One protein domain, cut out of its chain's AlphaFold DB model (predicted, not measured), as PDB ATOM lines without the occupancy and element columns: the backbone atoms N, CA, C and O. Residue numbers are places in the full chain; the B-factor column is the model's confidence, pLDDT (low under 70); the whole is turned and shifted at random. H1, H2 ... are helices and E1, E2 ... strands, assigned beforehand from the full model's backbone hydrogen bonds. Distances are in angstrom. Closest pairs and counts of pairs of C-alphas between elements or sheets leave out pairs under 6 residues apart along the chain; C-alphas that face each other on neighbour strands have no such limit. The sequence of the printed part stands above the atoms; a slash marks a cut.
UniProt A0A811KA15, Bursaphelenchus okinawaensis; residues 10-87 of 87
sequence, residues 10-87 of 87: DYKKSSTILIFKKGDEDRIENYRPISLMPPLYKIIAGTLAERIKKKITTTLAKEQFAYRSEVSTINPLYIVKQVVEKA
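This is residues 10 to 87 of the 87 residues of a protein of Bursaphelenchus okinawaensis (UniProt A0A811KA15). The printed part makes an open arch: the hairpin of E1 and E2 is one leg, the long helix H1 is the bar over it, and beyond H1 the looping residues 57 to 73 lead to a second helix, H2, at the far end. The looping residues 57 to 73 fold back partly under the arch, their C-alphas 6 to 19 A from the mean of all C-alphas, and H2 is apart from the three other elements. The 78 printed residues hold two named strands and two named helices, in the order E1, E2, H1, H2, with the two strands antiparallel in one sheet and the class mixed, helices and strands. The whole is extended, with a radius of gyration of the C-alphas of 18.8 A, and flat, spanning 55 by 41 by 14 A.

E1, residues 15 to 20, begins at C-alpha 15 (19.451, 23.813, -104.300) and is 16.5 A long. E2, residues 31 to 36, is 15.4 A long. H1, residues 39 to 56, is 25.4 A long and begins at C-alpha 39 (13.130, 14.164, -108.285). H2, residues 74 to 85, is 16.4 A long and ends at C-alpha 85 (-2.674, 16.786, -62.613).

E1 and E2 are a hairpin, antiparallel at 151 degrees between their directions. The C-alphas of Thr 16 and Ser 35 face each other at 4.3 A. N 17 and O 34, at 2.9 A, and N 36 and O 15, at 2.7 A, are within hydrogen-bond range. A tight link of 2 residues joins E2 to H1. E1 and H1 are apart, and so are H1 and H2. Every O i to N i+4 pair is within hydrogen-bond range in H2, and 13 of 14 are in H1.

The C-alphas of Asp 10 and Lys 86, the two farthest apart, are 56.7 A from each other. Residues 42 to 52, which belong to H1, stand free, and so do residues 80 to 87, of which 80 to 85 belong to H2. The link from H1 to H2, with 17 residues, is long. The printed part has no cut, and no printed residue is under 70 in pLDDT.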
ATOM      1  N   ASP A  10      23.848  16.633-112.249       84.56
ATOM      2  CA  ASP A  10      22.740  17.434-111.727       84.56
ATOM      3  C   ASP A  10      21.851  16.657-110.746       84.56
ATOM      4  O   ASP A  10      21.288  17.249-109.828       84.56
ATOM      5  N   TYR A  11      21.788  15.322-110.841       85.25
ATOM      6  CA  TYR A  11      21.087  14.500-109.845       85.25
ATOM      7  C   TYR A  11      21.832  14.391-108.511       85.25
ATOM      8  O   TYR A  11      21.249  13.927-107.529       85.25
ATOM      9  N   LYS A  12      23.099  14.812-108.458       86.25
ATOM     10  CA  LYS A  12      23.920  14.813-107.241       86.25
ATOM     11  C   LYS A  12      23.887  16.159-106.515       86.25
ATOM     12  O   LYS A  12      24.348  16.246-105.380       86.25
ATOM     13  N   LYS A  13      23.343  17.202-107.146       92.12
ATOM     14  CA  LYS A  13      23.286  18.562-106.600       92.12
ATOM     15  C   LYS A  13      21.918  18.846-105.987       92.12
ATOM     16  O   LYS A  13      20.892  18.377-106.472       92.12
ATOM     17  N   SER A  14      21.900  19.644-104.927       95.06
ATOM     18  CA  SER A  14      20.684  20.198-104.327       95.06
ATOM     19  C   SER A  14      20.728  21.720-104.390       95.06
ATOM     20  O   SER A  14      21.805  22.315-104.416       95.06
ATOM     21  N   SER A  15      19.559  22.357-104.423       95.19
ATOM     22  CA  SER A  15      19.451  23.813-104.300       95.19
ATOM     23  C   SER A  15      18.930  24.155-102.913       95.19
ATOM     24  O   SER A  15      17.923  23.593-102.497       95.19
ATOM     25  N   THR A  16      19.600  25.040-102.181       96.62
ATOM     26  CA  THR A  16      19.141  25.454-100.847       96.62
ATOM     27  C   THR A  16      18.455  26.806-100.935       96.62
ATOM     28  O   THR A  16      19.038  27.762-101.435       96.62
ATOM     29  N   ILE A  17      17.227  26.880-100.425       97.06
ATOM     30  CA  ILE A  17      16.469  28.125-100.282       97.06
ATOM     31  C   ILE A  17      16.288  28.452 -98.801       97.06
ATOM     32  O   ILE A  17      16.224  27.549 -97.965       97.06
ATOM     33  N   LEU A  18      16.191  29.735 -98.472       97.56
ATOM     34  CA  LEU A  18      15.897  30.200 -97.121       97.56
ATOM     35  C   LEU A  18      14.406  30.518 -97.005       97.56
ATOM     36  O   LEU A  18      13.860  31.240 -97.833       97.56
ATOM     37  N   ILE A  19      13.752  29.986 -95.971       97.75
ATOM     38  CA  ILE A  19      12.353  30.288 -95.653       97.75
ATOM     39  C   ILE A  19      12.294  30.989 -94.303       97.75
ATOM     40  O   ILE A  19      12.703  30.415 -93.291       97.75
ATOM     41  N   PHE A  20      11.761  32.208 -94.280       97.81
ATOM     42  CA  PHE A  20      11.547  32.942 -93.039       97.81
ATOM     43  C   PHE A  20      10.619  32.163 -92.094       97.81
ATOM     44  O   PHE A  20       9.590  31.628 -92.510       97.81
ATOM     45  N   LYS A  21      10.996  32.063 -90.815       97.56
ATOM     46  CA  LYS A  21      10.243  31.330 -89.790       97.56
ATOM     47  C   LYS A  21       9.427  32.258 -88.895       97.56
ATOM     48  O   LYS A  21       8.234  32.021 -88.745       97.56
ATOM     49  N   LYS A  22      10.093  33.180 -88.192       97.00
ATOM     50  CA  LYS A  22       9.514  34.154 -87.245       97.00
ATOM     51  C   LYS A  22      10.609  35.059 -86.684       97.00
ATOM     52  O   LYS A  22      11.744  34.611 -86.597       97.00
ATOM     53  N   GLY A  23      10.234  36.221 -86.153       97.12
ATOM     54  CA  GLY A  23      11.150  37.147 -85.488       97.12
ATOM     55  C   GLY A  23      11.476  38.339 -86.380       97.12
ATOM     56  O   GLY A  23      10.606  38.823 -87.089       97.12
ATOM     57  N   ASP A  24      12.719  38.791 -86.307       97.06
ATOM     58  CA  ASP A  24      13.275  39.885 -87.102       97.06
ATOM     59  C   ASP A  24      13.738  39.362 -88.478       97.06
ATOM     60  O   ASP A  24      14.480  38.376 -88.534       97.06
ATOM     61  N   GLU A  25      13.279  39.970 -89.573       96.38
ATOM     62  CA  GLU A  25      13.603  39.552 -90.949       96.38
ATOM     63  C   GLU A  25      15.047  39.894 -91.349       96.38
ATOM     64  O   GLU A  25      15.617  39.228 -92.208       96.38
ATOM     65  N   ASP A  26      15.698  40.837 -90.665       97.06
ATOM     66  CA  ASP A  26      17.096  41.189 -90.949       97.06
ATOM     67  C   ASP A  26      18.097  40.197 -90.325       97.06
ATOM     68  O   ASP A  26      19.312  40.273 -90.534       97.06
ATOM     69  N   ARG A  27      17.593  39.228 -89.551       97.25
ATOM     70  CA  ARG A  27      18.386  38.240 -88.814       97.25
ATOM     71  C   ARG A  27      18.344  36.868 -89.472       97.25
ATOM     72  O   ARG A  27      17.320  36.184 -89.471       97.25
ATOM     73  N   ILE A  28      19.491  36.415 -89.975       95.94
ATOM     74  CA  ILE A  28      19.619  35.142 -90.701       95.94
ATOM     75  C   ILE A  28      19.194  33.920 -89.869       95.94
ATOM     76  O   ILE A  28      18.658  32.958 -90.417       95.94
ATOM     77  N   GLU A  29      19.353  33.957 -88.544       96.94
ATOM     78  CA  GLU A  29      18.935  32.889 -87.630       96.94
ATOM     79  C   GLU A  29      17.415  32.641 -87.618       96.94
ATOM     80  O   GLU A  29      16.956  31.569 -87.211       96.94
ATOM     81  N   ASN A  30      16.629  33.610 -88.093       98.00
ATOM     82  CA  ASN A  30      15.178  33.510 -88.206       98.00
ATOM     83  C   ASN A  30      14.723  32.831 -89.504       98.00
ATOM     84  O   ASN A  30      13.524  32.606 -89.691       98.00
ATOM     85  N   TYR A  31      15.656  32.432 -90.371       98.12
ATOM     86  CA  TYR A  31      15.385  31.667 -91.583       98.12
ATOM     87  C   TYR A  31      15.717  30.187 -91.391       98.12
ATOM     88  O   TYR A  31      16.674  29.799 -90.723       98.12
ATOM     89  N   ARG A  32      14.915  29.323 -92.012       97.50
ATOM     90  CA  ARG A  32      15.189  27.891 -92.128       97.50
ATOM     91  C   ARG A  32      15.743  27.598 -93.521       97.50
ATOM     92  O   ARG A  32      15.025  27.837 -94.495       97.50
ATOM     93  N   PRO A  33      16.952  27.034 -93.646       97.38
ATOM     94  CA  PRO A  33      17.409  26.501 -94.920       97.38
ATOM     95  C   PRO A  33      16.629  25.229 -95.275       97.38
ATOM     96  O   PRO A  33      16.456  24.339 -94.441       97.38
ATOM     97  N   ILE A  34      16.167  25.132 -96.521       97.31
ATOM     98  CA  ILE A  34      15.538  23.936 -97.088       97.31
ATOM     99  C   ILE A  34      16.278  23.538 -98.360       97.31
ATOM    100  O   ILE A  34      16.351  24.311 -99.314       97.31
ATOM    101  N   SER A  35      16.776  22.302 -98.392       96.19
ATOM    102  CA  SER A  35      17.386  21.708 -99.583       96.19
ATOM    103  C   SER A  35      16.327  21.095-100.502       96.19
ATOM    104  O   SER A  35      15.644  20.123-100.169       96.19
ATOM    105  N   LEU A  36      16.212  21.644-101.703       95.12
ATOM    106  CA  LEU A  36      15.422  21.123-102.804       95.12
ATOM    107  C   LEU A  36      16.216  20.026-103.515       95.12
ATOM    108  O   LEU A  36      17.149  20.292-104.274       95.12
ATOM    109  N   MET A  37      15.834  18.777-103.243       95.06
ATOM    110  CA  MET A  37      16.472  17.610-103.847       95.06
ATOM    111  C   MET A  37      15.914  17.272-105.241       95.06
ATOM    112  O   MET A  37      14.702  17.425-105.452       95.06
ATOM    113  N   PRO A  38      16.743  16.723-106.153       93.62
ATOM    114  CA  PRO A  38      16.302  16.229-107.451       93.62
ATOM    115  C   PRO A  38      15.180  15.178-107.344       93.62
ATOM    116  O   PRO A  38      15.165  14.390-106.390       93.62
ATOM    117  N   PRO A  39      14.261  15.098-108.328       92.06
ATOM    118  CA  PRO A  39      13.130  14.164-108.285       92.06
ATOM    119  C   PRO A  39      13.543  12.701-108.107       92.06
ATOM    120  O   PRO A  39      12.937  11.980-107.318       92.06
ATOM    121  N   LEU A  40      14.615  12.273-108.783       90.25
ATOM    122  CA  LEU A  40      15.107  10.897-108.706       90.25
ATOM    123  C   LEU A  40      15.527  10.514-107.279       90.25
ATOM    124  O   LEU A  40      15.146   9.453-106.791       90.25
ATOM    125  N   TYR A  41      16.242  11.408-106.587       92.69
ATOM    126  CA  TYR A  41      16.599  11.213-105.182       92.69
ATOM    127  C   TYR A  41      15.346  11.034-104.319       92.69
ATOM    128  O   TYR A  41      15.274  10.093-103.533       92.69
ATOM    129  N   LYS A  42      14.332  11.893-104.498       94.25
ATOM    130  CA  LYS A  42      13.087  11.833-103.716       94.25
ATOM    131  C   LYS A  42      12.334  10.517-103.917       94.25
ATOM    132  O   LYS A  42      11.821   9.971-102.944       94.25
ATOM    133  N   ILE A  43      12.304   9.982-105.140       94.94
ATOM    134  CA  ILE A  43      11.669   8.688-105.442       94.94
ATOM    135  C   ILE A  43      12.381   7.548-104.703       94.94
ATOM    136  O   ILE A  43      11.733   6.732-104.040       94.94
ATOM    137  N   ILE A  44      13.714   7.502-104.784       94.31
ATOM    138  CA  ILE A  44      14.520   6.458-104.137       94.31
ATOM    139  C   ILE A  44      14.400   6.567-102.613       94.31
ATOM    140  O   ILE A  44      14.083   5.580-101.946       94.31
ATOM    141  N   ALA A  45      14.596   7.768-102.065       96.12
ATOM    142  CA  ALA A  45      14.514   8.033-100.635       96.12
ATOM    143  C   ALA A  45      13.116   7.729-100.077       96.12
ATOM    144  O   ALA A  45      13.010   7.078 -99.043       96.12
ATOM    145  N   GLY A  46      12.046   8.122-100.778       97.19
ATOM    146  CA  GLY A  46      10.669   7.813-100.386       97.19
ATOM    147  C   GLY A  46      10.385   6.310-100.380       97.19
ATOM    148  O   GLY A  46       9.841   5.779 -99.414       97.19
ATOM    149  N   THR A  47      10.839   5.594-101.413       98.00
ATOM    150  CA  THR A  47      10.705   4.129-101.482       98.00
ATOM    151  C   THR A  47      11.441   3.445-100.329       98.00
ATOM    152  O   THR A  47      10.920   2.510 -99.716       98.00
ATOM    153  N   LEU A  48      12.654   3.905-100.017       97.69
ATOM    154  CA  LEU A  48      13.441   3.384 -98.906       97.69
ATOM    155  C   LEU A  48      12.785   3.700 -97.555       97.69
ATOM    156  O   LEU A  48      12.679   2.808 -96.713       97.69
ATOM    157  N   ALA A  49      12.297   4.926 -97.369       96.50
ATOM    158  CA  ALA A  49      11.613   5.353 -96.156       96.50
ATOM    159  C   ALA A  49      10.391   4.472 -95.863       96.50
ATOM    160  O   ALA A  49      10.245   3.996 -94.740       96.50
ATOM    161  N   GLU A  50       9.573   4.155 -96.870       95.12
ATOM    162  CA  GLU A  50       8.424   3.256 -96.701       95.12
ATOM    163  C   GLU A  50       8.833   1.825 -96.325       95.12
ATOM    164  O   GLU A  50       8.202   1.182 -95.481       95.12
ATOM    165  N   ARG A  51       9.928   1.312 -96.899       95.88
ATOM    166  CA  ARG A  51      10.465  -0.006 -96.523       95.88
ATOM    167  C   ARG A  51      10.954  -0.023 -95.076       95.88
ATOM    168  O   ARG A  51      10.651  -0.971 -94.353       95.88
ATOM    169  N   ILE A  52      11.673   1.017 -94.651       94.81
ATOM    170  CA  ILE A  52      12.165   1.160 -93.275       94.81
ATOM    171  C   ILE A  52      10.986   1.287 -92.313       94.81
ATOM    172  O   ILE A  52      10.927   0.552 -91.329       94.81
ATOM    173  N   LYS A  53      10.007   2.143 -92.625       93.25
ATOM    174  CA  LYS A  53       8.803   2.361 -91.815       93.25
ATOM    175  C   LYS A  53       8.098   1.045 -91.488       93.25
ATOM    176  O   LYS A  53       7.820   0.777 -90.318       93.25
ATOM    177  N   LYS A  54       7.893   0.177 -92.485       91.12
ATOM    178  CA  LYS A  54       7.284  -1.155 -92.296       91.12
ATOM    179  C   LYS A  54       8.061  -2.057 -91.332       91.12
ATOM    180  O   LYS A  54       7.458  -2.928 -90.716       91.12
ATOM    181  N   LYS A  55       9.377  -1.873 -91.206       92.88
ATOM    182  CA  LYS A  55      10.238  -2.671 -90.321       92.88
ATOM    183  C   LYS A  55      10.348  -2.093 -88.914       92.88
ATOM    184  O   LYS A  55      10.350  -2.863 -87.964       92.88
ATOM    185  N   ILE A  56      10.423  -0.770 -88.775       92.69
ATOM    186  CA  ILE A  56      10.653  -0.133 -87.469       92.69
ATOM    187  C   ILE A  56       9.367   0.096 -86.671       92.69
ATOM    188  O   ILE A  56       9.421   0.244 -85.458       92.69
ATOM    189  N   THR A  57       8.194   0.121 -87.312       87.12
ATOM    190  CA  THR A  57       6.937   0.483 -86.624       87.12
ATOM    191  C   THR A  57       6.626  -0.418 -85.420       87.12
ATOM    192  O   THR A  57       6.029   0.048 -84.452       87.12
ATOM    193  N   THR A  58       7.048  -1.685 -85.450       85.62
ATOM    194  CA  THR A  58       6.867  -2.636 -84.341       85.62
ATOM    195  C   THR A  58       7.942  -2.537 -83.259       85.62
ATOM    196  O   THR A  58       7.720  -3.034 -82.159       85.62
ATOM    197  N   THR A  59       9.088  -1.915 -83.544       90.06
ATOM    198  CA  THR A  59      10.224  -1.799 -82.613       90.06
ATOM    199  C   THR A  59      10.342  -0.421 -81.970       90.06
ATOM    200  O   THR A  59      11.039  -0.276 -80.970       90.06
ATOM    201  N   LEU A  60       9.668   0.595 -82.518       91.12
ATOM    202  CA  LEU A  60       9.613   1.927 -81.922       91.12
ATOM    203  C   LEU A  60       8.951   1.895 -80.538       91.12
ATOM    204  O   LEU A  60       7.969   1.181 -80.314       91.12
ATOM    205  N   ALA A  61       9.463   2.733 -79.634       90.75
ATOM    206  CA  ALA A  61       8.900   2.932 -78.302       90.75
ATOM    207  C   ALA A  61       7.411   3.316 -78.367       90.75
ATOM    208  O   ALA A  61       6.950   3.951 -79.323       90.75
ATOM    209  N   LYS A  62       6.641   2.946 -77.339       88.12
ATOM    210  CA  LYS A  62       5.203   3.266 -77.275       88.12
ATOM    211  C   LYS A  62       4.971   4.771 -77.136       88.12
ATOM    212  O   LYS A  62       3.976   5.288 -77.625       88.12
ATOM    213  N   GLU A  63       5.934   5.454 -76.537       89.44
ATOM    214  CA  GLU A  63       5.988   6.887 -76.286       89.44
ATOM    215  C   GLU A  63       6.445   7.679 -77.526       89.44
ATOM    216  O   GLU A  63       6.415   8.909 -77.528       89.44
ATOM    217  N   GLN A  64       6.859   7.001 -78.605       90.38
ATOM    218  CA  GLN A  64       7.184   7.654 -79.870       90.38
ATOM    219  C   GLN A  64       5.900   7.942 -80.658       90.38
ATOM    220  O   GLN A  64       5.367   7.079 -81.362       90.38
ATOM    221  N   PHE A  65       5.438   9.190 -80.572       90.56
ATOM    222  CA  PHE A  65       4.242   9.668 -81.277       90.56
ATOM    223  C   PHE A  65       4.554  10.390 -82.596       90.56
ATOM    224  O   PHE A  65       3.705  10.471 -83.478       90.56
ATOM    225  N   ALA A  66       5.762  10.931 -82.759       90.50
ATOM    226  CA  ALA A  66       6.123  11.666 -83.965       90.50
ATOM    227  C   ALA A  66       6.390  10.722 -85.151       90.50
ATOM    228  O   ALA A  66       7.039   9.686 -84.997       90.50
ATOM    229  N   TYR A  67       5.937  11.124 -86.346       86.94
ATOM    230  CA  TYR A  67       6.184  10.442 -87.629       86.94
ATOM    231  C   TYR A  67       5.708   8.980 -87.704       86.94
ATOM    232  O   TYR A  67       6.193   8.198 -88.524       86.94
ATOM    233  N   ARG A  68       4.736   8.606 -86.871       88.56
ATOM    234  CA  ARG A  68       4.137   7.273 -86.828       88.56
ATOM    235  C   ARG A  68       2.685   7.345 -87.306       88.56
ATOM    236  O   ARG A  68       1.993   8.328 -87.066       88.56
ATOM    237  N   SER A  69       2.244   6.319 -88.030       87.06
ATOM    238  CA  SER A  69       0.845   6.207 -88.460       87.06
ATOM    239  C   SER A  69      -0.076   5.985 -87.256       87.06
ATOM    240  O   SER A  69       0.353   5.409 -86.258       87.06
ATOM    241  N   GLU A  70      -1.337   6.400 -87.373       86.44
ATOM    242  CA  GLU A  70      -2.385   6.200 -86.355       86.44
ATOM    243  C   GLU A  70      -2.126   6.859 -84.985       86.44
ATOM    244  O   GLU A  70      -2.776   6.525 -83.996       86.44
ATOM    245  N   VAL A  71      -1.192   7.811 -84.895       88.56
ATOM    246  CA  VAL A  71      -0.945   8.583 -83.670       88.56
ATOM    247  C   VAL A  71      -0.998  10.081 -83.946       88.56
ATOM    248  O   VAL A  71      -0.561  10.563 -84.989       88.56
ATOM    249  N   SER A  72      -1.550  10.822 -82.988       92.00
ATOM    250  CA  SER A  72      -1.697  12.277 -83.043       92.00
ATOM    251  C   SER A  72      -0.871  12.938 -81.945       92.00
ATOM    252  O   SER A  72      -0.610  12.332 -80.905       92.00
ATOM    253  N   THR A  73      -0.519  14.210 -82.136       94.00
ATOM    254  CA  THR A  73       0.109  15.057 -81.109       94.00
ATOM    255  C   THR A  73      -0.810  15.331 -79.916       94.00
ATOM    256  O   THR A  73      -0.330  15.735 -78.858       94.00
ATOM    257  N   ILE A  74      -2.114  15.066 -80.044       94.44
ATOM    258  CA  ILE A  74      -3.081  15.157 -78.939       94.44
ATOM    259  C   ILE A  74      -2.795  14.096 -77.865       94.44
ATOM    260  O   ILE A  74      -2.931  14.379 -76.676       94.44
ATOM    261  N   ASN A  75      -2.343  12.904 -78.264       92.69
ATOM    262  CA  ASN A  75      -2.057  11.806 -77.337       92.69
ATOM    263  C   ASN A  75      -0.981  12.191 -76.301       92.69
ATOM    264  O   ASN A  75      -1.283  12.148 -75.107       92.69
ATOM    265  N   PRO A  76       0.239  12.622 -76.695       93.56
ATOM    266  CA  PRO A  76       1.246  13.045 -75.727       93.56
ATOM    267  C   PRO A  76       0.822  14.284 -74.937       93.56
ATOM    268  O   PRO A  76       1.150  14.374 -73.760       93.56
ATOM    269  N   LEU A  77       0.058  15.212 -75.528       95.00
ATOM    270  CA  LEU A  77      -0.461  16.372 -74.798       95.00
ATOM    271  C   LEU A  77      -1.356  15.949 -73.622       95.00
ATOM    272  O   LEU A  77      -1.203  16.460 -72.513       95.00
ATOM    273  N   TYR A  78      -2.266  15.001 -73.851       94.50
ATOM    274  CA  TYR A  78      -3.146  14.488 -72.805       94.50
ATOM    275  C   TYR A  78      -2.375  13.705 -71.737       94.50
ATOM    276  O   TYR A  78      -2.628  13.894 -70.550       94.50
ATOM    277  N   ILE A  79      -1.395  12.890 -72.143       93.12
ATOM    278  CA  ILE A  79      -0.514  12.170 -71.211       93.12
ATOM    279  C   ILE A  79       0.207  13.161 -70.293       93.12
ATOM    280  O   ILE A  79       0.163  13.007 -69.076       93.12
ATOM    281  N   VAL A  80       0.818  14.209 -70.857       94.62
ATOM    282  CA  VAL A  80       1.505  15.246 -70.072       94.62
ATOM    283  C   VAL A  80       0.533  15.927 -69.112       94.62
ATOM    284  O   VAL A  80       0.844  16.055 -67.932       94.62
ATOM    285  N   LYS A  81      -0.663  16.302 -69.581       96.75
ATOM    286  CA  LYS A  81      -1.693  16.906 -68.728       96.75
ATOM    287  C   LYS A  81      -2.060  16.003 -67.542       96.75
ATOM    288  O   LYS A  81      -2.056  16.472 -66.412       96.75
ATOM    289  N   GLN A  82      -2.314  14.716 -67.780       96.19
ATOM    290  CA  GLN A  82      -2.655  13.766 -66.715       96.19
ATOM    291  C   GLN A  82      -1.521  13.561 -65.709       96.19
ATOM    292  O   GLN A  82      -1.791  13.386 -64.524       96.19
ATOM    293  N   VAL A  83      -0.268  13.542 -66.168       96.06
ATOM    294  CA  VAL A  83       0.901  13.426 -65.284       96.06
ATOM    295  C   VAL A  83       1.014  14.658 -64.390       96.06
ATOM    296  O   VAL A  83       1.242  14.509 -63.198       96.06
ATOM    297  N   VAL A  84       0.805  15.855 -64.947       97.38
ATOM    298  CA  VAL A  84       0.843  17.115 -64.190       97.38
ATOM    299  C   VAL A  84      -0.302  17.208 -63.176       97.38
ATOM    300  O   VAL A  84      -0.080  17.672 -62.070       97.38
ATOM    301  N   GLU A  85      -1.511  16.756 -63.520       96.19
ATOM    302  CA  GLU A  85      -2.674  16.786 -62.613       96.19
ATOM    303  C   GLU A  85      -2.596  15.767 -61.465       96.19
ATOM    304  O   GLU A  85      -3.292  15.918 -60.463       96.19
ATOM    305  N   LYS A  86      -1.804  14.702 -61.629       91.00
ATOM    306  CA  LYS A  86      -1.633  13.631 -60.631       91.00
ATOM    307  C   LYS A  86      -0.348  13.756 -59.807       91.00
ATOM    308  O   LYS A  86      -0.132  12.908 -58.940       91.00
ATOM    309  N   ALA A  87       0.500  14.731 -60.121       71.06
ATOM    310  CA  ALA A  87       1.686  15.084 -59.347       71.06
ATOM    311  C   ALA A  87       1.301  16.006 -58.184       71.06
ATOM    312  O   ALA A  87       1.899  15.834 -57.100       71.06
TER     313      ALA A  87